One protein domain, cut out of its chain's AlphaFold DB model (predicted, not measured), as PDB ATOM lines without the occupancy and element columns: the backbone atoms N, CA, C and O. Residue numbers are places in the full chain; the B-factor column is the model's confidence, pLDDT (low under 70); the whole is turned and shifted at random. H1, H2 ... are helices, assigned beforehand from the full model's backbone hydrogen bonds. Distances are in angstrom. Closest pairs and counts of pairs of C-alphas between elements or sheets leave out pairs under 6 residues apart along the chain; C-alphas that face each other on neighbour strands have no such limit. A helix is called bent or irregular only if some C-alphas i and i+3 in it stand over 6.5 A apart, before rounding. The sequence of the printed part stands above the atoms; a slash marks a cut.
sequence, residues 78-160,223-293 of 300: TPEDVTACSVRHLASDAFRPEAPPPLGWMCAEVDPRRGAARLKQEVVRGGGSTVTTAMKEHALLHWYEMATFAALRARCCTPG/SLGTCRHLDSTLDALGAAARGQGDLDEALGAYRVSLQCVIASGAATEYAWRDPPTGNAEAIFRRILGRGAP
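AT A GLANCE: This is residues 78 to 160 and 223 to 293 of the 300 residues of an uncharacterized protein of Chondromyces apiculatus DSM 436 (UniProt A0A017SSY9). A bent helix, H4, runs through the middle of a cluster of mostly crossed helices; H1, H2 and H3 pack on one side of its second arm, and the hairpin of H5 and H6 lies more loosely over the opposite side. H8 lies at the margin, where residues 277 to 283 stick out. The 154 printed residues hold eight named helices, H1 to H8 in order, and no named strand: all helix. The whole is compact, with a radius of gyration of the C-alphas of 15.1 A and spans of 41 by 35 by 29 A.

IN THESE COORDINATES: H1, residues 79 to 89, begins at C-alpha 79 (25.656, -51.751, -19.902) and is 16.0 A long. H2 is residues 105 to 108, and H3, residues 112 to 127, is 22.0 A long. H4, residues 133 to 156, is one helix by its hydrogen bonds but bent, with C-alphas 140 and 143 9.0 A apart; its arms are H4a, residues 133 to 140, and H4b, residues 143 to 156, 20.9 A. H5 is residues 230 to 240, H6 residues 247 to 263, 24.1 A, and H7 residues 266 to 270. H8, residues 278 to 289, ends at C-alpha 289 (25.168, -37.593, -38.041).

HOW THE PARTS SIT: H4 is the hub. H1 touches H4b at Val 82 and Cys 156, their closest C-alphas, 5.5 A. H2 and H4b only just touch, with 3 pairs of C-alphas within 8 A. H3 touches H4b about perpendicular, 86 degrees, closest at C-alphas 116 and 146, 5.0 A. The hairpin H5 and H6 has a shallow tilt of 16 degrees. H7 and H8 touch no helix. Every O i to N i+4 pair is within hydrogen-bond range in H3, H4a, H5, H6 and H8; H1 has 6 of 7, H4b 9 of 10, and H7 0 of 1 but 2 of 2 O i to N i+3 pairs.

THE WHOLE: Residues 161 to 222 are not printed, a gap of 38.5 A between C-alphas 160 and 223. The link H1 to H2 is long. Low confidence includes residues 270 to 277 and 279 to 293.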
ATOM      1  N   THR A  78      22.114 -54.634 -21.627       74.62
ATOM      2  CA  THR A  78      22.635 -54.113 -20.375       74.62
ATOM      3  C   THR A  78      23.944 -53.355 -20.650       74.62
ATOM      4  O   THR A  78      24.629 -53.608 -21.647       74.62
ATOM      5  N   PRO A  79      24.348 -52.406 -19.788       75.38
ATOM      6  CA  PRO A  79      25.656 -51.751 -19.902       75.38
ATOM      7  C   PRO A  79      26.838 -52.738 -19.936       75.38
ATOM      8  O   PRO A  79      27.879 -52.453 -20.540       75.38
ATOM      9  N   GLU A  80      26.667 -53.898 -19.303       76.00
ATOM     10  CA  GLU A  80      27.608 -55.019 -19.309       76.00
ATOM     11  C   GLU A  80      27.706 -55.651 -20.707       76.00
ATOM     12  O   GLU A  80      28.818 -55.865 -21.196       76.00
ATOM     13  N   ASP A  81      26.582 -55.809 -21.414       86.00
ATOM     14  CA  ASP A  81      26.548 -56.307 -22.797       86.00
ATOM     15  C   ASP A  81      27.265 -55.365 -23.772       86.00
ATOM     16  O   ASP A  81      28.039 -55.811 -24.625       86.00
ATOM     17  N   VAL A  82      27.062 -54.048 -23.631       91.88
ATOM     18  CA  VAL A  82      27.727 -53.036 -24.477       91.88
ATOM     19  C   VAL A  82      29.237 -53.061 -24.260       91.88
ATOM     20  O   VAL A  82      30.010 -52.984 -25.220       91.88
ATOM     21  N   THR A  83      29.665 -53.198 -23.004       94.00
ATOM     22  CA  THR A  83      31.083 -53.271 -22.646       94.00
ATOM     23  C   THR A  83      31.716 -54.535 -23.214       94.00
ATOM     24  O   THR A  83      32.684 -54.436 -23.967       94.00
ATOM     25  N   ALA A  84      31.132 -55.708 -22.961       92.56
ATOM     26  CA  ALA A  84      31.628 -56.973 -23.496       92.56
ATOM     27  C   ALA A  84      31.658 -56.983 -25.035       92.56
ATOM     28  O   ALA A  84      32.636 -57.436 -25.632       92.56
ATOM     29  N   CYS A  85      30.629 -56.438 -25.692       94.19
ATOM     30  CA  CYS A  85      30.602 -56.281 -27.144       94.19
ATOM     31  C   CYS A  85      31.759 -55.409 -27.644       94.19
ATOM     32  O   CYS A  85      32.529 -55.845 -28.498       94.19
ATOM     33  N   SER A  86      31.922 -54.212 -27.079       94.56
ATOM     34  CA  SER A  86      32.917 -53.242 -27.541       94.56
ATOM     35  C   SER A  86      34.347 -53.750 -27.348       94.56
ATOM     36  O   SER A  86      35.175 -53.624 -28.249       94.56
ATOM     37  N   VAL A  87      34.631 -54.377 -26.201       94.50
ATOM     38  CA  VAL A  87      35.952 -54.940 -25.871       94.50
ATOM     39  C   VAL A  87      36.380 -55.997 -26.893       94.50
ATOM     40  O   VAL A  87      37.535 -55.995 -27.308       94.50
ATOM     41  N   ARG A  88      35.459 -56.850 -27.370       93.94
ATOM     42  CA  ARG A  88      35.763 -57.886 -28.379       93.94
ATOM     43  C   ARG A  88      36.234 -57.324 -29.722       93.94
ATOM     44  O   ARG A  88      36.921 -58.025 -30.459       93.94
ATOM     45  N   HIS A  89      35.870 -56.087 -30.049       93.00
ATOM     46  CA  HIS A  89      36.228 -55.459 -31.322       93.00
ATOM     47  C   HIS A  89      37.519 -54.632 -31.258       93.00
ATOM     48  O   HIS A  89      38.086 -54.312 -32.306       93.00
ATOM     49  N   LEU A  90      38.010 -54.327 -30.057       92.69
ATOM     50  CA  LEU A  90      39.284 -53.643 -29.844       92.69
ATOM     51  C   LEU A  90      40.457 -54.642 -29.890       92.69
ATOM     52  O   LEU A  90      40.269 -55.851 -30.080       92.69
ATOM     53  N   ALA A  91      41.695 -54.150 -29.788       92.00
ATOM     54  CA  ALA A  91      42.840 -55.041 -29.607       92.00
ATOM     55  C   ALA A  91      42.674 -55.843 -28.303       92.00
ATOM     56  O   ALA A  91      42.128 -55.340 -27.322       92.00
ATOM     57  N   SER A  92      43.136 -57.095 -28.283       92.25
ATOM     58  CA  SER A  92      42.953 -57.992 -27.132       92.25
ATOM     59  C   SER A  92      43.646 -57.501 -25.859       92.25
ATOM     60  O   SER A  92      43.268 -57.905 -24.765       92.25
ATOM     61  N   ASP A  93      44.635 -56.617 -25.997       94.31
ATOM     62  CA  ASP A  93      45.344 -55.955 -24.907       94.31
ATOM     63  C   ASP A  93      44.819 -54.536 -24.619       94.31
ATOM     64  O   ASP A  93      45.463 -53.791 -23.887       94.31
ATOM     65  N   ALA A  94      43.667 -54.133 -25.177       94.31
ATOM     66  CA  ALA A  94      43.112 -52.791 -24.977       94.31
ATOM     67  C   ALA A  94      42.849 -52.471 -23.504       94.31
ATOM     68  O   ALA A  94      43.029 -51.331 -23.075       94.31
ATOM     69  N   PHE A  95      42.441 -53.483 -22.739       95.81
ATOM     70  CA  PHE A  95      42.108 -53.366 -21.329       95.81
ATOM     71  C   PHE A  95      42.645 -54.560 -20.553       95.81
ATOM     72  O   PHE A  95      42.801 -55.657 -21.090       95.81
ATOM     73  N   ARG A  96      42.874 -54.355 -19.256       93.62
ATOM     74  CA  ARG A  96      43.156 -55.448 -18.325       93.62
ATOM     75  C   ARG A  96      41.921 -56.349 -18.189       93.62
ATOM     76  O   ARG A  96      40.830 -55.818 -17.965       93.62
ATOM     77  N   PRO A  97      42.066 -57.681 -18.297       90.00
ATOM     78  CA  PRO A  97      40.924 -58.592 -18.270       90.00
ATOM     79  C   PRO A  97      40.180 -58.571 -16.928       90.00
ATOM     80  O   PRO A  97      38.992 -58.873 -16.886       90.00
ATOM     81  N   GLU A  98      40.844 -58.172 -15.843       92.44
ATOM     82  CA  GLU A  98      40.260 -58.119 -14.501       92.44
ATOM     83  C   GLU A  98      39.349 -56.902 -14.282       92.44
ATOM     84  O   GLU A  98      38.569 -56.890 -13.332       92.44
ATOM     85  N   ALA A  99      39.462 -55.861 -15.116       88.75
ATOM     86  CA  ALA A  99      38.763 -54.594 -14.911       88.75
ATOM     87  C   ALA A  99      38.532 -53.831 -16.233       88.75
ATOM     88  O   ALA A  99      39.160 -52.789 -16.461       88.75
ATOM     89  N   PRO A 100      37.639 -54.313 -17.119       90.75
ATOM     90  CA  PRO A 100      37.250 -53.557 -18.304       90.75
ATOM     91  C   PRO A 100      36.535 -52.251 -17.899       90.75
ATOM     92  O   PRO A 100      35.744 -52.251 -16.951       90.75
ATOM     93  N   PRO A 101      36.784 -51.125 -18.592       93.50
ATOM     94  CA  PRO A 101      36.124 -49.866 -18.272       93.50
ATOM     95  C   PRO A 101      34.630 -49.931 -18.620       93.50
ATOM     96  O   PRO A 101      34.246 -50.622 -19.564       93.50
ATOM     97  N   PRO A 102      33.769 -49.174 -17.919       92.19
ATOM     98  CA  PRO A 102      32.354 -49.114 -18.255       92.19
ATOM     99  C   PRO A 102      32.161 -48.369 -19.585       92.19
ATOM    100  O   PRO A 102      32.314 -47.148 -19.656       92.19
ATOM    101  N   LEU A 103      31.783 -49.089 -20.644       95.56
ATOM    102  CA  LEU A 103      31.550 -48.521 -21.982       95.56
ATOM    103  C   LEU A 103      30.063 -48.289 -22.293       95.56
ATOM    104  O   LEU A 103      29.720 -47.892 -23.404       95.56
ATOM    105  N   GLY A 104      29.168 -48.447 -21.311       91.75
ATOM    106  CA  GLY A 104      27.722 -48.234 -21.485       91.75
ATOM    107  C   GLY A 104      27.329 -46.821 -21.949       91.75
ATOM    108  O   GLY A 104      26.273 -46.630 -22.546       91.75
ATOM    109  N   TRP A 105      28.199 -45.823 -21.755       94.44
ATOM    110  CA  TRP A 105      27.992 -44.458 -22.255       94.44
ATOM    111  C   TRP A 105      28.012 -44.363 -23.789       94.44
ATOM    112  O   TRP A 105      27.464 -43.409 -24.344       94.44
ATOM    113  N   MET A 106      28.628 -45.333 -24.474       95.06
ATOM    114  CA  MET A 106      28.836 -45.324 -25.924       95.06
ATOM    115  C   MET A 106      27.521 -45.184 -26.695       95.06
ATOM    116  O   MET A 106      27.448 -44.454 -27.680       95.06
ATOM    117  N   CYS A 107      26.456 -45.827 -26.218       93.62
ATOM    118  CA  CYS A 107      25.164 -45.791 -26.894       93.62
ATOM    119  C   CYS A 107      24.450 -44.442 -26.743       93.62
ATOM    120  O   CYS A 107      23.786 -43.997 -27.683       93.62
ATOM    121  N   ALA A 108      24.649 -43.754 -25.616       92.50
ATOM    122  CA  ALA A 108      24.085 -42.430 -25.360       92.50
ATOM    123  C   ALA A 108      24.858 -41.299 -26.061       92.50
ATOM    124  O   ALA A 108      24.299 -40.235 -26.314       92.50
ATOM    125  N   GLU A 109      26.134 -41.512 -26.391       94.88
ATOM    126  CA  GLU A 109      26.962 -40.502 -27.046       94.88
ATOM    127  C   GLU A 109      26.658 -40.415 -28.546       94.88
ATOM    128  O   GLU A 109      26.985 -41.309 -29.325       94.88
ATOM    129  N   VAL A 110      26.008 -39.322 -28.947       89.62
ATOM    130  CA  VAL A 110      25.595 -39.072 -30.332       89.62
ATOM    131  C   VAL A 110      26.693 -38.404 -31.144       89.62
ATOM    132  O   VAL A 110      26.759 -38.643 -32.347       89.62
ATOM    133  N   ASP A 111      27.542 -37.593 -30.510       86.25
ATOM    134  CA  ASP A 111      28.635 -36.909 -31.186       86.25
ATOM    135  C   ASP A 111      29.860 -37.832 -31.245       86.25
ATOM    136  O   ASP A 111      30.517 -38.070 -30.227       86.25
ATOM    137  N   PRO A 112      30.232 -38.339 -32.425       87.12
ATOM    138  CA  PRO A 112      31.345 -39.265 -32.537       87.12
ATOM    139  C   PRO A 112      32.714 -38.601 -32.371       87.12
ATOM    140  O   PRO A 112      33.672 -39.327 -32.134       87.12
ATOM    141  N   ARG A 113      32.841 -37.262 -32.412       87.38
ATOM    142  CA  ARG A 113      34.082 -36.577 -31.997       87.38
ATOM    143  C   ARG A 113      34.307 -36.777 -30.505       87.38
ATOM    144  O   ARG A 113      35.359 -37.261 -30.088       87.38
ATOM    145  N   ARG A 114      33.286 -36.452 -29.707       92.38
ATOM    146  CA  ARG A 114      33.285 -36.688 -28.258       92.38
ATOM    147  C   ARG A 114      33.411 -38.171 -27.937       92.38
ATOM    148  O   ARG A 114      34.195 -38.537 -27.067       92.38
ATOM    149  N   GLY A 115      32.685 -39.011 -28.669       95.06
ATOM    150  CA  GLY A 115      32.706 -40.457 -28.503       95.06
ATOM    151  C   GLY A 115      34.076 -41.069 -28.760       95.06
ATOM    152  O   GLY A 115      34.580 -41.803 -27.915       95.06
ATOM    153  N   ALA A 116      34.727 -40.712 -29.865       94.69
ATOM    154  CA  ALA A 116      36.086 -41.150 -30.167       94.69
ATOM    155  C   ALA A 116      37.097 -40.679 -29.116       94.69
ATOM    156  O   ALA A 116      37.882 -41.484 -28.613       94.69
ATOM    157  N   ALA A 117      37.042 -39.400 -28.728       93.19
ATOM    158  CA  ALA A 117      37.929 -38.848 -27.709       93.19
ATOM    159  C   ALA A 117      37.759 -39.560 -26.357       93.19
ATOM    160  O   ALA A 117      38.746 -39.911 -25.710       93.19
ATOM    161  N   ARG A 118      36.515 -39.826 -25.944       96.88
ATOM    162  CA  ARG A 118      36.220 -40.552 -24.706       96.88
ATOM    163  C   ARG A 118      36.634 -42.021 -24.792       96.88
ATOM    164  O   ARG A 118      37.226 -42.527 -23.846       96.88
ATOM    165  N   LEU A 119      36.404 -42.690 -25.922       96.06
ATOM    166  CA  LEU A 119      36.859 -44.065 -26.147       96.06
ATOM    167  C   LEU A 119      38.383 -44.170 -26.023       96.06
ATOM    168  O   LEU A 119      38.882 -45.037 -25.310       96.06
ATOM    169  N   LYS A 120      39.121 -43.244 -26.643       95.44
ATOM    170  CA  LYS A 120      40.579 -43.153 -26.519       95.44
ATOM    171  C   LYS A 120      41.019 -42.988 -25.064       95.44
ATOM    172  O   LYS A 120      41.954 -43.656 -24.631       95.44
ATOM    173  N   GLN A 121      40.350 -42.122 -24.301       95.81
ATOM    174  CA  GLN A 121      40.638 -41.945 -22.873       95.81
ATOM    175  C   GLN A 121      40.436 -43.243 -22.086       95.81
ATOM    176  O   GLN A 121      41.273 -43.564 -21.244       95.81
ATOM    177  N   GLU A 122      39.377 -44.007 -22.371       97.12
ATOM    178  CA  GLU A 122      39.155 -45.308 -21.728       97.12
ATOM    179  C   GLU A 122      40.227 -46.335 -22.119       97.12
ATOM    180  O   GLU A 122      40.715 -47.050 -21.248       97.12
ATOM    181  N   VAL A 123      40.666 -46.371 -23.385       95.69
ATOM    182  CA  VAL A 123      41.783 -47.227 -23.843       95.69
ATOM    183  C   VAL A 123      43.081 -46.884 -23.109       95.69
ATOM    184  O   VAL A 123      43.759 -47.769 -22.591       95.69
ATOM    185  N   VAL A 124      43.415 -45.596 -22.998       94.50
ATOM    186  CA  VAL A 124      44.614 -45.141 -22.276       94.50
ATOM    187  C   VAL A 124      44.520 -45.475 -20.786       94.50
ATOM    188  O   VAL A 124      45.483 -45.967 -20.203       94.50
ATOM    189  N   ARG A 125      43.361 -45.246 -20.159       94.88
ATOM    190  CA  ARG A 125      43.150 -45.538 -18.735       94.88
ATOM    191  C   ARG A 125      43.226 -47.039 -18.450       94.88
ATOM    192  O   ARG A 125      43.864 -47.436 -17.478       94.88
ATOM    193  N   GLY A 126      42.603 -47.865 -19.286       93.25
ATOM    194  CA  GLY A 126      42.546 -49.312 -19.086       93.25
ATOM    195  C   GLY A 126      43.857 -50.045 -19.379       93.25
ATOM    196  O   GLY A 126      44.080 -51.113 -18.810       93.25
ATOM    197  N   GLY A 127      44.763 -49.452 -20.167       90.75
ATOM    198  CA  GLY A 127      46.147 -49.927 -20.308       90.75
ATOM    199  C   GLY A 127      46.992 -49.751 -19.035       90.75
ATOM    200  O   GLY A 127      48.002 -50.435 -18.842       90.75
ATOM    201  N   GLY A 128      46.575 -48.874 -18.115       90.94
ATOM    202  CA  GLY A 128      47.293 -48.591 -16.875       90.94
ATOM    203  C   GLY A 128      48.692 -48.024 -17.137       90.94
ATOM    204  O   GLY A 128      48.837 -46.930 -17.667       90.94
ATOM    205  N   SER A 129      49.735 -48.755 -16.735       89.75
ATOM    206  CA  SER A 129      51.140 -48.336 -16.866       89.75
ATOM    207  C   SER A 129      51.862 -48.912 -18.091       89.75
ATOM    208  O   SER A 129      53.067 -48.714 -18.233       89.75
ATOM    209  N   THR A 130      51.170 -49.666 -18.946       91.81
ATOM    210  CA  THR A 130      51.763 -50.345 -20.106       91.81
ATOM    211  C   THR A 130      51.214 -49.779 -21.404       91.81
ATOM    212  O   THR A 130      50.013 -49.561 -21.520       91.81
ATOM    213  N   VAL A 131      52.084 -49.577 -22.398       92.25
ATOM    214  CA  VAL A 131      51.665 -49.171 -23.746       92.25
ATOM    215  C   VAL A 131      51.119 -50.389 -24.484       92.25
ATOM    216  O   VAL A 131      51.880 -51.287 -24.844       92.25
ATOM    217  N   THR A 132      49.812 -50.401 -24.722       95.31
ATOM    218  CA  THR A 132      49.113 -51.506 -25.388       95.31
ATOM    219  C   THR A 132      49.072 -51.312 -26.905       95.31
ATOM    220  O   THR A 132      49.339 -50.226 -27.431       95.31
ATOM    221  N   THR A 133      48.735 -52.368 -27.637       90.56
ATOM    222  CA  THR A 133      48.504 -52.323 -29.085       90.56
ATOM    223  C   THR A 133      47.332 -51.402 -29.400       90.56
ATOM    224  O   THR A 133      47.462 -50.556 -30.281       90.56
ATOM    225  N   ALA A 134      46.255 -51.452 -28.611       92.19
ATOM    226  CA  ALA A 134      45.138 -50.516 -28.753       92.19
ATOM    227  C   ALA A 134      45.573 -49.050 -28.617       92.19
ATOM    228  O   ALA A 134      45.136 -48.208 -29.396       92.19
ATOM    229  N   MET A 135      46.459 -48.723 -27.668       93.44
ATOM    230  CA  MET A 135      46.977 -47.358 -27.527       93.44
ATOM    231  C   MET A 135      47.751 -46.913 -28.772       93.44
ATOM    232  O   MET A 135      47.603 -45.770 -29.199       93.44
ATOM    233  N   LYS A 136      48.551 -47.805 -29.371       89.88
ATOM    234  CA  LYS A 136      49.283 -47.523 -30.618       89.88
ATOM    235  C   LYS A 136      48.327 -47.330 -31.795       89.88
ATOM    236  O   LYS A 136      48.484 -46.366 -32.537       89.88
ATOM    237  N   GLU A 137      47.325 -48.199 -31.932       88.25
ATOM    238  CA  GLU A 137      46.286 -48.082 -32.961       88.25
ATOM    239  C   GLU A 137      45.561 -46.729 -32.828       88.25
ATOM    240  O   GLU A 137      45.547 -45.938 -33.767       88.25
ATOM    241  N   HIS A 138      45.072 -46.385 -31.636       89.00
ATOM    242  CA  HIS A 138      44.390 -45.113 -31.363       89.00
ATOM    243  C   HIS A 138      45.284 -43.868 -31.498       89.00
ATOM    244  O   HIS A 138      44.826 -42.795 -31.896       89.00
ATOM    245  N   ALA A 139      46.582 -43.965 -31.201       86.56
ATOM    246  CA  ALA A 139      47.512 -42.862 -31.432       86.56
ATOM    247  C   ALA A 139      47.651 -42.524 -32.925       86.56
ATOM    248  O   ALA A 139      47.798 -41.352 -33.262       86.56
ATOM    249  N   LEU A 140      47.564 -43.530 -33.798       84.00
ATOM    250  CA  LEU A 140      47.766 -43.390 -35.244       84.00
ATOM    251  C   LEU A 140      46.462 -43.136 -36.006       84.00
ATOM    252  O   LEU A 140      46.485 -42.551 -37.085       84.00
ATOM    253  N   LEU A 141      45.322 -43.532 -35.437       81.00
ATOM    254  CA  LEU A 141      44.013 -43.353 -36.059       81.00
ATOM    255  C   LEU A 141      43.609 -41.879 -36.209       81.00
ATOM    256  O   LEU A 141      42.927 -41.558 -37.174       81.00
ATOM    257  N   HIS A 142      44.004 -40.971 -35.307       83.75
ATOM    258  CA  HIS A 142      43.598 -39.553 -35.340       83.75
ATOM    259  C   HIS A 142      42.109 -39.360 -35.725       83.75
ATOM    260  O   HIS A 142      41.206 -39.751 -34.992       83.75
ATOM    261  N   TRP A 143      41.831 -38.795 -36.905       78.00
ATOM    262  CA  TRP A 143      40.481 -38.554 -37.426       78.00
ATOM    263  C   TRP A 143      39.668 -39.835 -37.653       78.00
ATOM    264  O   TRP A 143      38.440 -39.821 -37.544       78.00
ATOM    265  N   TYR A 144      40.330 -40.956 -37.915       81.69
ATOM    266  CA  TYR A 144      39.687 -42.252 -38.109       81.69
ATOM    267  C   TYR A 144      39.150 -42.860 -36.808       81.69
ATOM    268  O   TYR A 144      38.287 -43.732 -36.875       81.69
ATOM    269  N   GLU A 145      39.539 -42.352 -35.629       88.81
ATOM    270  CA  GLU A 145      38.966 -42.803 -34.348       88.81
ATOM    271  C   GLU A 145      37.441 -42.602 -34.301       88.81
ATOM    272  O   GLU A 145      36.725 -43.355 -33.642       88.81
ATOM    273  N   MET A 146      36.920 -41.621 -35.042       90.44
ATOM    274  CA  MET A 146      35.482 -41.368 -35.155       90.44
ATOM    275  C   MET A 146      34.757 -42.438 -35.967       90.44
ATOM    276  O   MET A 146      33.627 -42.788 -35.629       90.44
ATOM    277  N   ALA A 147      35.404 -42.987 -36.999       85.00
ATOM    278  CA  ALA A 147      34.866 -44.116 -37.750       85.00
ATOM    279  C   ALA A 147      34.840 -45.374 -36.875       85.00
ATOM    280  O   ALA A 147      33.819 -46.060 -36.829       85.00
ATOM    281  N   THR A 148      35.906 -45.622 -36.107       89.12
ATOM    282  CA  THR A 148      35.959 -46.716 -35.126       89.12
ATOM    283  C   THR A 148      34.843 -46.589 -34.093       89.12
ATOM    284  O   THR A 148      34.102 -47.544 -33.876       89.12
ATOM    285  N   PHE A 149      34.667 -45.407 -33.496       93.44
ATOM    286  CA  PHE A 149      33.586 -45.164 -32.542       93.44
ATOM    287  C   PHE A 149      32.202 -45.389 -33.169       93.44
ATOM    288  O   PHE A 149      31.366 -46.075 -32.585       93.44
ATOM    289  N   ALA A 150      31.957 -44.853 -34.369       89.56
ATOM    290  CA  ALA A 150      30.682 -45.022 -35.059       89.56
ATOM    291  C   ALA A 150      30.388 -46.496 -35.382       89.56
ATOM    292  O   ALA A 150      29.257 -46.940 -35.196       89.56
ATOM    293  N   ALA A 151      31.395 -47.261 -35.814       87.38
ATOM    294  CA  ALA A 151      31.253 -48.686 -36.101       87.38
ATOM    295  C   ALA A 151      30.977 -49.504 -34.830       87.38
ATOM    296  O   ALA A 151      30.054 -50.319 -34.819       87.38
ATOM    297  N   LEU A 152      31.710 -49.242 -33.741       92.38
ATOM    298  CA  LEU A 152      31.467 -49.871 -32.438       92.38
ATOM    299  C   LEU A 152      30.054 -49.584 -31.942       92.38
ATOM    300  O   LEU A 152      29.347 -50.496 -31.526       92.38
ATOM    301  N   ARG A 153      29.607 -48.333 -32.049       92.62
ATOM    302  CA  ARG A 153      28.255 -47.949 -31.660       92.62
ATOM    303  C   ARG A 153      27.205 -48.638 -32.529       92.62
ATOM    304  O   ARG A 153      26.270 -49.207 -31.988       92.62
ATOM    305  N   ALA A 154      27.364 -48.644 -33.850       86.62
ATOM    306  CA  ALA A 154      26.431 -49.324 -34.750       86.62
ATOM    307  C   ALA A 154      26.323 -50.831 -34.453       86.62
ATOM    308  O   ALA A 154      25.242 -51.403 -34.566       86.62
ATOM    309  N   ARG A 155      27.430 -51.464 -34.044       87.25
ATOM    310  CA  ARG A 155      27.488 -52.898 -33.732       87.25
ATOM    311  C   ARG A 155      26.969 -53.237 -32.338       87.25
ATOM    312  O   ARG A 155      26.246 -54.215 -32.188       87.25
ATOM    313  N   CYS A 156      27.341 -52.449 -31.335       92.19
ATOM    314  CA  CYS A 156      27.093 -52.759 -29.928       92.19
ATOM    315  C   CYS A 156      25.877 -52.040 -29.336       92.19
ATOM    316  O   CYS A 156      25.417 -52.409 -28.259       92.19
ATOM    317  N   CYS A 157      25.333 -51.039 -30.028       90.44
ATOM    318  CA  CYS A 157      24.155 -50.292 -29.603       90.44
ATOM    319  C   CYS A 157      22.979 -50.610 -30.523       90.44
ATOM    320  O   CYS A 157      22.605 -49.815 -31.385       90.44
ATOM    321  N   THR A 158      22.398 -51.795 -30.348       77.88
ATOM    322  CA  THR A 158      21.246 -52.243 -31.133       77.88
ATOM    323  C   THR A 158      20.093 -51.234 -31.014       77.88
ATOM    324  O   THR A 158      19.654 -50.945 -29.898       77.88
ATOM    325  N   PRO A 159      19.535 -50.712 -32.122       58.75
ATOM    326  CA  PRO A 159      18.484 -49.688 -32.083       58.75
ATOM    327  C   PRO A 159      17.139 -50.172 -31.509       58.75
ATOM    328  O   PRO A 159      16.283 -49.349 -31.210       58.75
ATOM    329  N   GLY A 160      16.957 -51.479 -31.287       51.41
ATOM    330  CA  GLY A 160      15.802 -52.040 -30.568       51.41
ATOM    331  C   GLY A 160      15.883 -51.913 -29.043       51.41
ATOM    332  O   GLY A 160      14.911 -52.199 -28.353       51.41
ATOM    333  N   SER A 223      47.711 -45.553 -51.390       57.03
ATOM    334  CA  SER A 223      48.380 -46.369 -50.382       57.03
ATOM    335  C   SER A 223      49.797 -46.696 -50.843       57.03
ATOM    336  O   SER A 223      49.998 -47.398 -51.833       57.03
ATOM    337  N   LEU A 224      50.788 -46.171 -50.127       54.22
ATOM    338  CA  LEU A 224      52.188 -46.462 -50.393       54.22
ATOM    339  C   LEU A 224      52.501 -47.878 -49.888       54.22
ATOM    340  O   LEU A 224      52.578 -48.114 -48.682       54.22
ATOM    341  N   GLY A 225      52.652 -48.829 -50.814       67.44
ATOM    342  CA  GLY A 225      53.160 -50.176 -50.535       67.44
ATOM    343  C   GLY A 225      52.225 -51.321 -50.930       67.44
ATOM    344  O   GLY A 225      51.329 -51.173 -51.752       67.44
ATOM    345  N   THR A 226      52.475 -52.493 -50.344       78.81
ATOM    346  CA  THR A 226      51.730 -53.746 -50.575       78.81
ATOM    347  C   THR A 226      50.486 -53.888 -49.696       78.81
ATOM    348  O   THR A 226      49.772 -54.886 -49.791       78.81
ATOM    349  N   CYS A 227      50.226 -52.913 -48.819       85.31
ATOM    350  CA  CYS A 227      49.046 -52.918 -47.968       85.31
ATOM    351  C   CYS A 227      47.780 -52.742 -48.802       85.31
ATOM    352  O   CYS A 227      47.755 -51.993 -49.778       85.31
ATOM    353  N   ARG A 228      46.699 -53.402 -48.381       84.31
ATOM    354  CA  ARG A 228      45.378 -53.161 -48.958       84.31
ATOM    355  C   ARG A 228      45.008 -51.680 -48.794       84.31
ATOM    356  O   ARG A 228      45.249 -51.085 -47.745       84.31
ATOM    357  N   HIS A 229      44.411 -51.121 -49.840       84.56
ATOM    358  CA  HIS A 229      43.916 -49.749 -49.914       84.56
ATOM    359  C   HIS A 229      42.972 -49.421 -48.742       84.56
ATOM    360  O   HIS A 229      41.884 -49.999 -48.640       84.56
ATOM    361  N   LEU A 230      43.393 -48.516 -47.848       83.88
ATOM    362  CA  LEU A 230      42.643 -48.150 -46.637       83.88
ATOM    363  C   LEU A 230      41.263 -47.565 -46.981       83.88
ATOM    364  O   LEU A 230      40.276 -47.898 -46.328       83.88
ATOM    365  N   ASP A 231      41.185 -46.775 -48.048       81.88
ATOM    366  CA  ASP A 231      39.968 -46.217 -48.648       81.88
ATOM    367  C   ASP A 231      38.943 -47.310 -48.955       81.88
ATOM    368  O   ASP A 231      37.821 -47.256 -48.456       81.88
ATOM    369  N   SER A 232      39.359 -48.372 -49.649       87.06
ATOM    370  CA  SER A 232      38.463 -49.488 -49.974       87.06
ATOM    371  C   SER A 232      37.900 -50.181 -48.727       87.06
ATOM    372  O   SER A 232      36.738 -50.590 -48.710       87.06
ATOM    373  N   THR A 233      38.695 -50.291 -47.656       90.69
ATOM    374  CA  THR A 233      38.227 -50.895 -46.398       90.69
ATOM    375  C   THR A 233      37.311 -49.975 -45.603       90.69
ATOM    376  O   THR A 233      36.377 -50.457 -44.969       90.69
ATOM    377  N   LEU A 234      37.524 -48.659 -45.673       85.19
ATOM    378  CA  LEU A 234      36.637 -47.668 -45.068       85.19
ATOM    379  C   LEU A 234      35.294 -47.594 -45.800       85.19
ATOM    380  O   LEU A 234      34.255 -47.524 -45.145       85.19
ATOM    381  N   ASP A 235      35.296 -47.678 -47.130       85.12
ATOM    382  CA  ASP A 235      34.073 -47.746 -47.930       85.12
ATOM    383  C   ASP A 235      33.280 -49.023 -47.627       85.12
ATOM    384  O   ASP A 235      32.068 -48.958 -47.400       85.12
ATOM    385  N   ALA A 236      33.962 -50.172 -47.541       87.75
ATOM    386  CA  ALA A 236      33.354 -51.440 -47.145       87.75
ATOM    387  C   ALA A 236      32.773 -51.375 -45.724       87.75
ATOM    388  O   ALA A 236      31.634 -51.784 -45.502       87.75
ATOM    389  N   LEU A 237      33.508 -50.791 -44.774       85.44
ATOM    390  CA  LEU A 237      33.040 -50.589 -43.403       85.44
ATOM    391  C   LEU A 237      31.811 -49.672 -43.353       85.44
ATOM    392  O   LEU A 237      30.829 -49.977 -42.678       85.44
ATOM    393  N   GLY A 238      31.826 -48.574 -44.111       81.12
ATOM    394  CA  GLY A 238      30.699 -47.655 -44.227       81.12
ATOM    395  C   GLY A 238      29.476 -48.273 -44.914       81.12
ATOM    396  O   GLY A 238      28.347 -47.882 -44.608       81.12
ATOM    397  N   ALA A 239      29.667 -49.212 -45.841       80.88
ATOM    398  CA  ALA A 239      28.597 -49.996 -46.455       80.88
ATOM    399  C   ALA A 239      28.007 -51.003 -45.459       80.88
ATOM    400  O   ALA A 239      26.796 -50.988 -45.228       80.88
ATOM    401  N   ALA A 240      28.852 -51.785 -44.785       83.31
ATOM    402  CA  ALA A 240      28.427 -52.766 -43.793       83.31
ATOM    403  C   ALA A 240      27.684 -52.114 -42.613       83.31
ATOM    404  O   ALA A 240      26.634 -52.597 -42.199       83.31
ATOM    405  N   ALA A 241      28.136 -50.944 -42.145       77.88
ATOM    406  CA  ALA A 241      27.442 -50.162 -41.114       77.88
ATOM    407  C   ALA A 241      26.041 -49.679 -41.546       77.88
ATOM    408  O   ALA A 241      25.191 -49.404 -40.702       77.88
ATOM    409  N   ARG A 242      25.776 -49.589 -42.855       80.00
ATOM    410  CA  ARG A 242      24.453 -49.293 -43.436       80.00
ATOM    411  C   ARG A 242      23.645 -50.558 -43.757       80.00
ATOM    412  O   ARG A 242      22.638 -50.465 -44.454       80.00
ATOM    413  N   GLY A 243      24.083 -51.725 -43.282       80.75
ATOM    414  CA  GLY A 243      23.452 -53.021 -43.546       80.75
ATOM    415  C   GLY A 243      23.783 -53.612 -44.919       80.75
ATOM    416  O   GLY A 243      23.101 -54.528 -45.365       80.75
ATOM    417  N   GLN A 244      24.798 -53.089 -45.613       85.81
ATOM    418  CA  GLN A 244      25.249 -53.595 -46.911       85.81
ATOM    419  C   GLN A 244      26.534 -54.419 -46.740       85.81
ATOM    420  O   GLN A 244      27.628 -53.915 -46.982       85.81
ATOM    421  N   GLY A 245      26.392 -55.676 -46.315       90.31
ATOM    422  CA  GLY A 245      27.503 -56.623 -46.140       90.31
ATOM    423  C   GLY A 245      27.706 -57.079 -44.694       90.31
ATOM    424  O   GLY A 245      26.922 -56.732 -43.809       90.31
ATOM    425  N   ASP A 246      28.756 -57.870 -44.471       90.44
ATOM    426  CA  ASP A 246      29.136 -58.360 -43.145       90.44
ATOM    427  C   ASP A 246      30.023 -57.335 -42.416       90.44
ATOM    428  O   ASP A 246      31.088 -56.936 -42.897       90.44
ATOM    429  N   LEU A 247      29.560 -56.870 -41.251       85.44
ATOM    430  CA  LEU A 247      30.267 -55.852 -40.475       85.44
ATOM    431  C   LEU A 247      31.524 -56.389 -39.784       85.44
ATOM    432  O   LEU A 247      32.488 -55.635 -39.647       85.44
ATOM    433  N   ASP A 248      31.540 -57.653 -39.360       82.94
ATOM    434  CA  ASP A 248      32.708 -58.239 -38.699       82.94
ATOM    435  C   ASP A 248      33.833 -58.460 -39.710       82.94
ATOM    436  O   ASP A 248      34.991 -58.140 -39.428       82.94
ATOM    437  N   GLU A 249      33.493 -58.917 -40.917       89.94
ATOM    438  CA  GLU A 249      34.432 -59.029 -42.031       89.94
ATOM    439  C   GLU A 249      35.014 -57.658 -42.398       89.94
ATOM    440  O   GLU A 249      36.236 -57.506 -42.503       89.94
ATOM    441  N   ALA A 250      34.164 -56.633 -42.535       88.38
ATOM    442  CA  ALA A 250      34.605 -55.282 -42.872       88.38
ATOM    443  C   ALA A 250      35.505 -54.667 -41.783       88.38
ATOM    444  O   ALA A 250      36.541 -54.073 -42.098       88.38
ATOM    445  N   LEU A 251      35.160 -54.848 -40.503       84.38
ATOM    446  CA  LEU A 251      35.992 -54.427 -39.369       84.38
ATOM    447  C   LEU A 251      37.332 -55.168 -39.337       84.38
ATOM    448  O   LEU A 251      38.372 -54.545 -39.111       84.38
ATOM    449  N   GLY A 252      37.328 -56.479 -39.584       85.94
ATOM    450  CA  GLY A 252      38.541 -57.289 -39.673       85.94
ATOM    451  C   GLY A 252      39.463 -56.814 -40.797       85.94
ATOM    452  O   GLY A 252      40.646 -56.566 -40.565       85.94
ATOM    453  N   ALA A 253      38.918 -56.599 -41.997       90.62
ATOM    454  CA  ALA A 253      39.667 -56.094 -43.147       90.62
ATOM    455  C   ALA A 253      40.258 -54.699 -42.896       90.62
ATOM    456  O   ALA A 253      41.413 -54.440 -43.252       90.62
ATOM    457  N   TYR A 254      39.492 -53.816 -42.253       87.19
ATOM    458  CA  TYR A 254      39.959 -52.497 -41.839       87.19
ATOM    459  C   TYR A 254      41.131 -52.591 -40.852       87.19
ATOM    460  O   TYR A 254      42.172 -51.977 -41.083       87.19
ATOM    461  N   ARG A 255      41.016 -53.417 -39.802       85.88
ATOM    462  CA  ARG A 255      42.092 -53.622 -38.814       85.88
ATOM    463  C   ARG A 255      43.366 -54.174 -39.446       85.88
ATOM    464  O   ARG A 255      44.440 -53.651 -39.171       85.88
ATOM    465  N   VAL A 256      43.257 -55.176 -40.319       89.88
ATOM    466  CA  VAL A 256      44.416 -55.737 -41.038       89.88
ATOM    467  C   VAL A 256      45.103 -54.666 -41.890       89.88
ATOM    468  O   VAL A 256      46.330 -54.560 -41.887       89.88
ATOM    469  N   SER A 257      44.322 -53.832 -42.581       89.12
ATOM    470  CA  SER A 257      44.861 -52.746 -43.409       89.12
ATOM    471  C   SER A 257      45.552 -51.685 -42.554       89.12
ATOM    472  O   SER A 257      46.668 -51.272 -42.873       89.12
ATOM    473  N   LEU A 258      44.948 -51.313 -41.421       85.25
ATOM    474  CA  LEU A 258      45.541 -50.396 -40.452       85.25
ATOM    475  C   LEU A 258      46.868 -50.944 -39.912       85.25
ATOM    476  O   LEU A 258      47.884 -50.259 -39.966       85.25
ATOM    477  N   GLN A 259      46.891 -52.195 -39.450       85.44
ATOM    478  CA  GLN A 259      48.094 -52.832 -38.910       85.44
ATOM    479  C   GLN A 259      49.219 -52.908 -39.945       85.44
ATOM    480  O   GLN A 259      50.373 -52.666 -39.599       85.44
ATOM    481  N   CYS A 260      48.894 -53.159 -41.215       88.81
ATOM    482  CA  CYS A 260      49.868 -53.113 -42.303       88.81
ATOM    483  C   CYS A 260      50.464 -51.706 -42.483       88.81
ATOM    484  O   CYS A 260      51.683 -51.565 -42.536       88.81
ATOM    485  N   VAL A 261      49.624 -50.664 -42.516       84.69
ATOM    486  CA  VAL A 261      50.055 -49.256 -42.633       84.69
ATOM    487  C   VAL A 261      50.929 -48.824 -41.449       84.69
ATOM    488  O   VAL A 261      51.891 -48.072 -41.618       84.69
ATOM    489  N   ILE A 262      50.618 -49.310 -40.246       81.62
ATOM    490  CA  ILE A 262      51.425 -49.075 -39.044       81.62
ATOM    491  C   ILE A 262      52.780 -49.778 -39.175       81.62
ATOM    492  O   ILE A 262      53.819 -49.151 -38.973       81.62
ATOM    493  N   ALA A 263      52.778 -51.062 -39.538       83.69
ATOM    494  CA  ALA A 263      53.989 -51.866 -39.665       83.69
ATOM    495  C   ALA A 263      54.923 -51.367 -40.778       83.69
ATOM    496  O   ALA A 263      56.140 -51.476 -40.645       83.69
ATOM    497  N   SER A 264      54.378 -50.790 -41.853       86.31
ATOM    498  CA  SER A 264      55.165 -50.222 -42.951       86.31
ATOM    499  C   SER A 264      55.730 -48.828 -42.655       86.31
ATOM    500  O   SER A 264      56.509 -48.312 -43.451       86.31
ATOM    501  N   GLY A 265      55.338 -48.191 -41.543       84.25
ATOM    502  CA  GLY A 265      55.695 -46.802 -41.229       84.25
ATOM    503  C   GLY A 265      54.923 -45.753 -42.041       84.25
ATOM    504  O   GLY A 265      55.054 -44.554 -41.779       84.25
ATOM    505  N   ALA A 266      54.060 -46.185 -42.969       81.38
ATOM    506  CA  ALA A 266      53.246 -45.305 -43.801       81.38
ATOM    507  C   ALA A 266      52.183 -44.536 -43.000       81.38
ATOM    508  O   ALA A 266      51.625 -43.567 -43.501       81.38
ATOM    509  N   ALA A 267      51.917 -44.915 -41.744       76.31
ATOM    510  CA  ALA A 267      50.974 -44.216 -40.868       76.31
ATOM    511  C   ALA A 267      51.271 -42.711 -40.711       76.31
ATOM    512  O   ALA A 267      50.347 -41.923 -40.528       76.31
ATOM    513  N   THR A 268      52.537 -42.299 -40.822       73.56
ATOM    514  CA  THR A 268      52.935 -40.881 -40.747       73.56
ATOM    515  C   THR A 268      52.380 -40.032 -41.895       73.56
ATOM    516  O   THR A 268      52.103 -38.854 -41.688       73.56
ATOM    517  N   GLU A 269      52.122 -40.637 -43.055       71.69
ATOM    518  CA  GLU A 269      51.499 -39.991 -44.221       71.69
ATOM    519  C   GLU A 269      49.986 -39.793 -44.037       71.69
ATOM    520  O   GLU A 269      49.377 -38.922 -44.652       71.69
ATOM    521  N   TYR A 270      49.370 -40.584 -43.153       65.38
ATOM    522  CA  TYR A 270      47.955 -40.466 -42.787       65.38
ATOM    523  C   TYR A 270      47.729 -39.588 -41.555       65.38
ATOM    524  O   TYR A 270      46.579 -39.351 -41.172       65.38
ATOM    525  N   ALA A 271      48.801 -39.096 -40.929       63.12
ATOM    526  CA  ALA A 271      48.709 -38.139 -39.843       63.12
ATOM    527  C   ALA A 271      48.249 -36.788 -40.407       63.12
ATOM    528  O   ALA A 271      49.054 -35.903 -40.700       63.12
ATOM    529  N   TRP A 272      46.933 -36.618 -40.559       59.88
ATOM    530  CA  TRP A 272      46.343 -35.300 -40.761       59.88
ATOM    531  C   TRP A 272      46.686 -34.443 -39.545       59.88
ATOM    532  O   TRP A 272      46.071 -34.563 -38.484       59.88
ATOM    533  N   ARG A 273      47.718 -33.608 -39.705       56.97
ATOM    534  CA  ARG A 273      48.164 -32.661 -38.678       56.97
ATOM    535  C   ARG A 273      47.094 -31.617 -38.390       56.97
ATOM    536  O   ARG A 273      46.965 -31.186 -37.249       56.97
ATOM    537  N   ASP A 274      46.298 -31.292 -39.404       61.62
ATOM    538  CA  ASP A 274      45.233 -30.309 -39.319       61.62
ATOM    539  C   ASP A 274      43.853 -30.971 -39.392       61.62
ATOM    540  O   ASP A 274      43.674 -31.968 -40.101       61.62
ATOM    541  N   PRO A 275      42.848 -30.429 -38.683       57.91
ATOM    542  CA  PRO A 275      41.470 -30.842 -38.879       57.91
ATOM    543  C   PRO A 275      41.031 -30.705 -40.345       57.91
ATOM    544  O   PRO A 275      41.442 -29.749 -41.004       57.91
ATOM    545  N   PRO A 276      40.156 -31.595 -40.867       61.62
ATOM    546  CA  PRO A 276      39.456 -31.348 -42.108       61.62
ATOM    547  C   PRO A 276      38.740 -30.016 -41.941       61.62
ATOM    548  O   PRO A 276      37.912 -29.842 -41.046       61.62
ATOM    549  N   THR A 277      39.112 -29.067 -42.786       68.75
ATOM    550  CA  THR A 277      38.487 -27.754 -42.880       68.75
ATOM    551  C   THR A 277      37.570 -27.716 -44.103       68.75
ATOM    552  O   THR A 277      37.589 -28.598 -44.968       68.75
ATOM    553  N   GLY A 278      36.703 -26.704 -44.159       77.06
ATOM    554  CA  GLY A 278      35.820 -26.474 -45.300       77.06
ATOM    555  C   GLY A 278      34.867 -27.642 -45.582       77.06
ATOM    556  O   GLY A 278      34.199 -28.166 -44.688       77.06
ATOM    557  N   ASN A 279      34.785 -28.050 -46.850       62.28
ATOM    558  CA  ASN A 279      33.809 -29.046 -47.306       62.28
ATOM    559  C   ASN A 279      34.067 -30.452 -46.751       62.28
ATOM    560  O   ASN A 279      33.109 -31.190 -46.511       62.28
ATOM    561  N   ALA A 280      35.331 -30.809 -46.506       53.69
ATOM    562  CA  ALA A 280      35.678 -32.082 -45.887       53.69
ATOM    563  C   ALA A 280      35.067 -32.181 -44.482       53.69
ATOM    564  O   ALA A 280      34.485 -33.206 -44.137       53.69
ATOM    565  N   GLU A 281      35.089 -31.089 -43.709       67.06
ATOM    566  CA  GLU A 281      34.473 -31.055 -42.384       67.06
ATOM    567  C   GLU A 281      32.955 -31.266 -42.439       67.06
ATOM    568  O   GLU A 281      32.391 -32.029 -41.652       67.06
ATOM    569  N   ALA A 282      32.285 -30.599 -43.380       59.06
ATOM    570  CA  ALA A 282      30.838 -30.683 -43.543       59.06
ATOM    571  C   ALA A 282      30.384 -32.089 -43.968       59.06
ATOM    572  O   ALA A 282      29.399 -32.610 -43.438       59.06
ATOM    573  N   ILE A 283      31.115 -32.723 -44.892       59.75
ATOM    574  CA  ILE A 283      30.884 -34.113 -45.311       59.75
ATOM    575  C   ILE A 283      31.085 -35.048 -44.124       59.75
ATOM    576  O   ILE A 283      30.232 -35.891 -43.844       59.75
ATOM    577  N   PHE A 284      32.172 -34.842 -43.386       58.12
ATOM    578  CA  PHE A 284      32.508 -35.649 -42.233       58.12
ATOM    579  C   PHE A 284      31.416 -35.567 -41.154       58.12
ATOM    580  O   PHE A 284      30.846 -36.589 -40.779       58.12
ATOM    581  N   ARG A 285      30.997 -34.360 -40.742       59.47
ATOM    582  CA  ARG A 285      29.875 -34.165 -39.797       59.47
ATOM    583  C   ARG A 285      28.579 -34.827 -40.278       59.47
ATOM    584  O   ARG A 285      27.823 -35.355 -39.467       59.47
ATOM    585  N   ARG A 286      28.316 -34.829 -41.586       58.50
ATOM    586  CA  ARG A 286      27.112 -35.439 -42.166       58.50
ATOM    587  C   ARG A 286      27.142 -36.968 -42.131       58.50
ATOM    588  O   ARG A 286      26.105 -37.566 -41.864       58.50
ATOM    589  N   ILE A 287      28.291 -37.596 -42.392       55.78
ATOM    590  CA  ILE A 287      28.473 -39.055 -42.266       55.78
ATOM    591  C   ILE A 287      28.226 -39.478 -40.821       55.78
ATOM    592  O   ILE A 287      27.426 -40.369 -40.551       55.78
ATOM    593  N   LEU A 288      28.857 -38.764 -39.896       54.25
ATOM    594  CA  LEU A 288      28.737 -38.977 -38.463       54.25
ATOM    595  C   LEU A 288      27.298 -38.827 -37.949       54.25
ATOM    596  O   LEU A 288      26.830 -39.665 -37.183       54.25
ATOM    597  N   GLY A 289      26.566 -37.815 -38.421       53.47
ATOM    598  CA  GLY A 289      25.168 -37.593 -38.041       53.47
ATOM    599  C   GLY A 289      24.208 -38.720 -38.446       53.47
ATOM    600  O   GLY A 289      23.139 -38.836 -37.858       53.47
ATOM    601  N   ARG A 290      24.576 -39.577 -39.411       58.09
ATOM    602  CA  ARG A 290      23.761 -40.735 -39.834       58.09
ATOM    603  C   ARG A 290      23.907 -41.952 -38.919       58.09
ATOM    604  O   ARG A 290      23.063 -42.835 -38.966       58.09
ATOM    605  N   GLY A 291      24.961 -42.005 -38.103       39.97
ATOM    606  CA  GLY A 291      25.159 -43.042 -37.085       39.97
ATOM    607  C   GLY A 291      24.448 -42.744 -35.759       39.97
ATOM    608  O   GLY A 291      24.677 -43.439 -34.770       39.97
ATOM    609  N   ALA A 292      23.634 -41.685 -35.699       46.34
ATOM    610  CA  ALA A 292      22.871 -41.312 -34.517       46.34
ATOM    611  C   ALA A 292      21.608 -42.198 -34.377       46.34
ATOM    612  O   ALA A 292      20.732 -42.140 -35.240       46.34
ATOM    613  N   PRO A 293      21.452 -42.999 -33.302       39.75
ATOM    614  CA  PRO A 293      20.222 -43.712 -33.006       39.75
ATOM    615  C   PRO A 293      19.115 -42.671 -32.833       39.75
ATOM    616  O   PRO A 293      19.220 -41.767 -32.006       39.75
TER     617      PRO A 293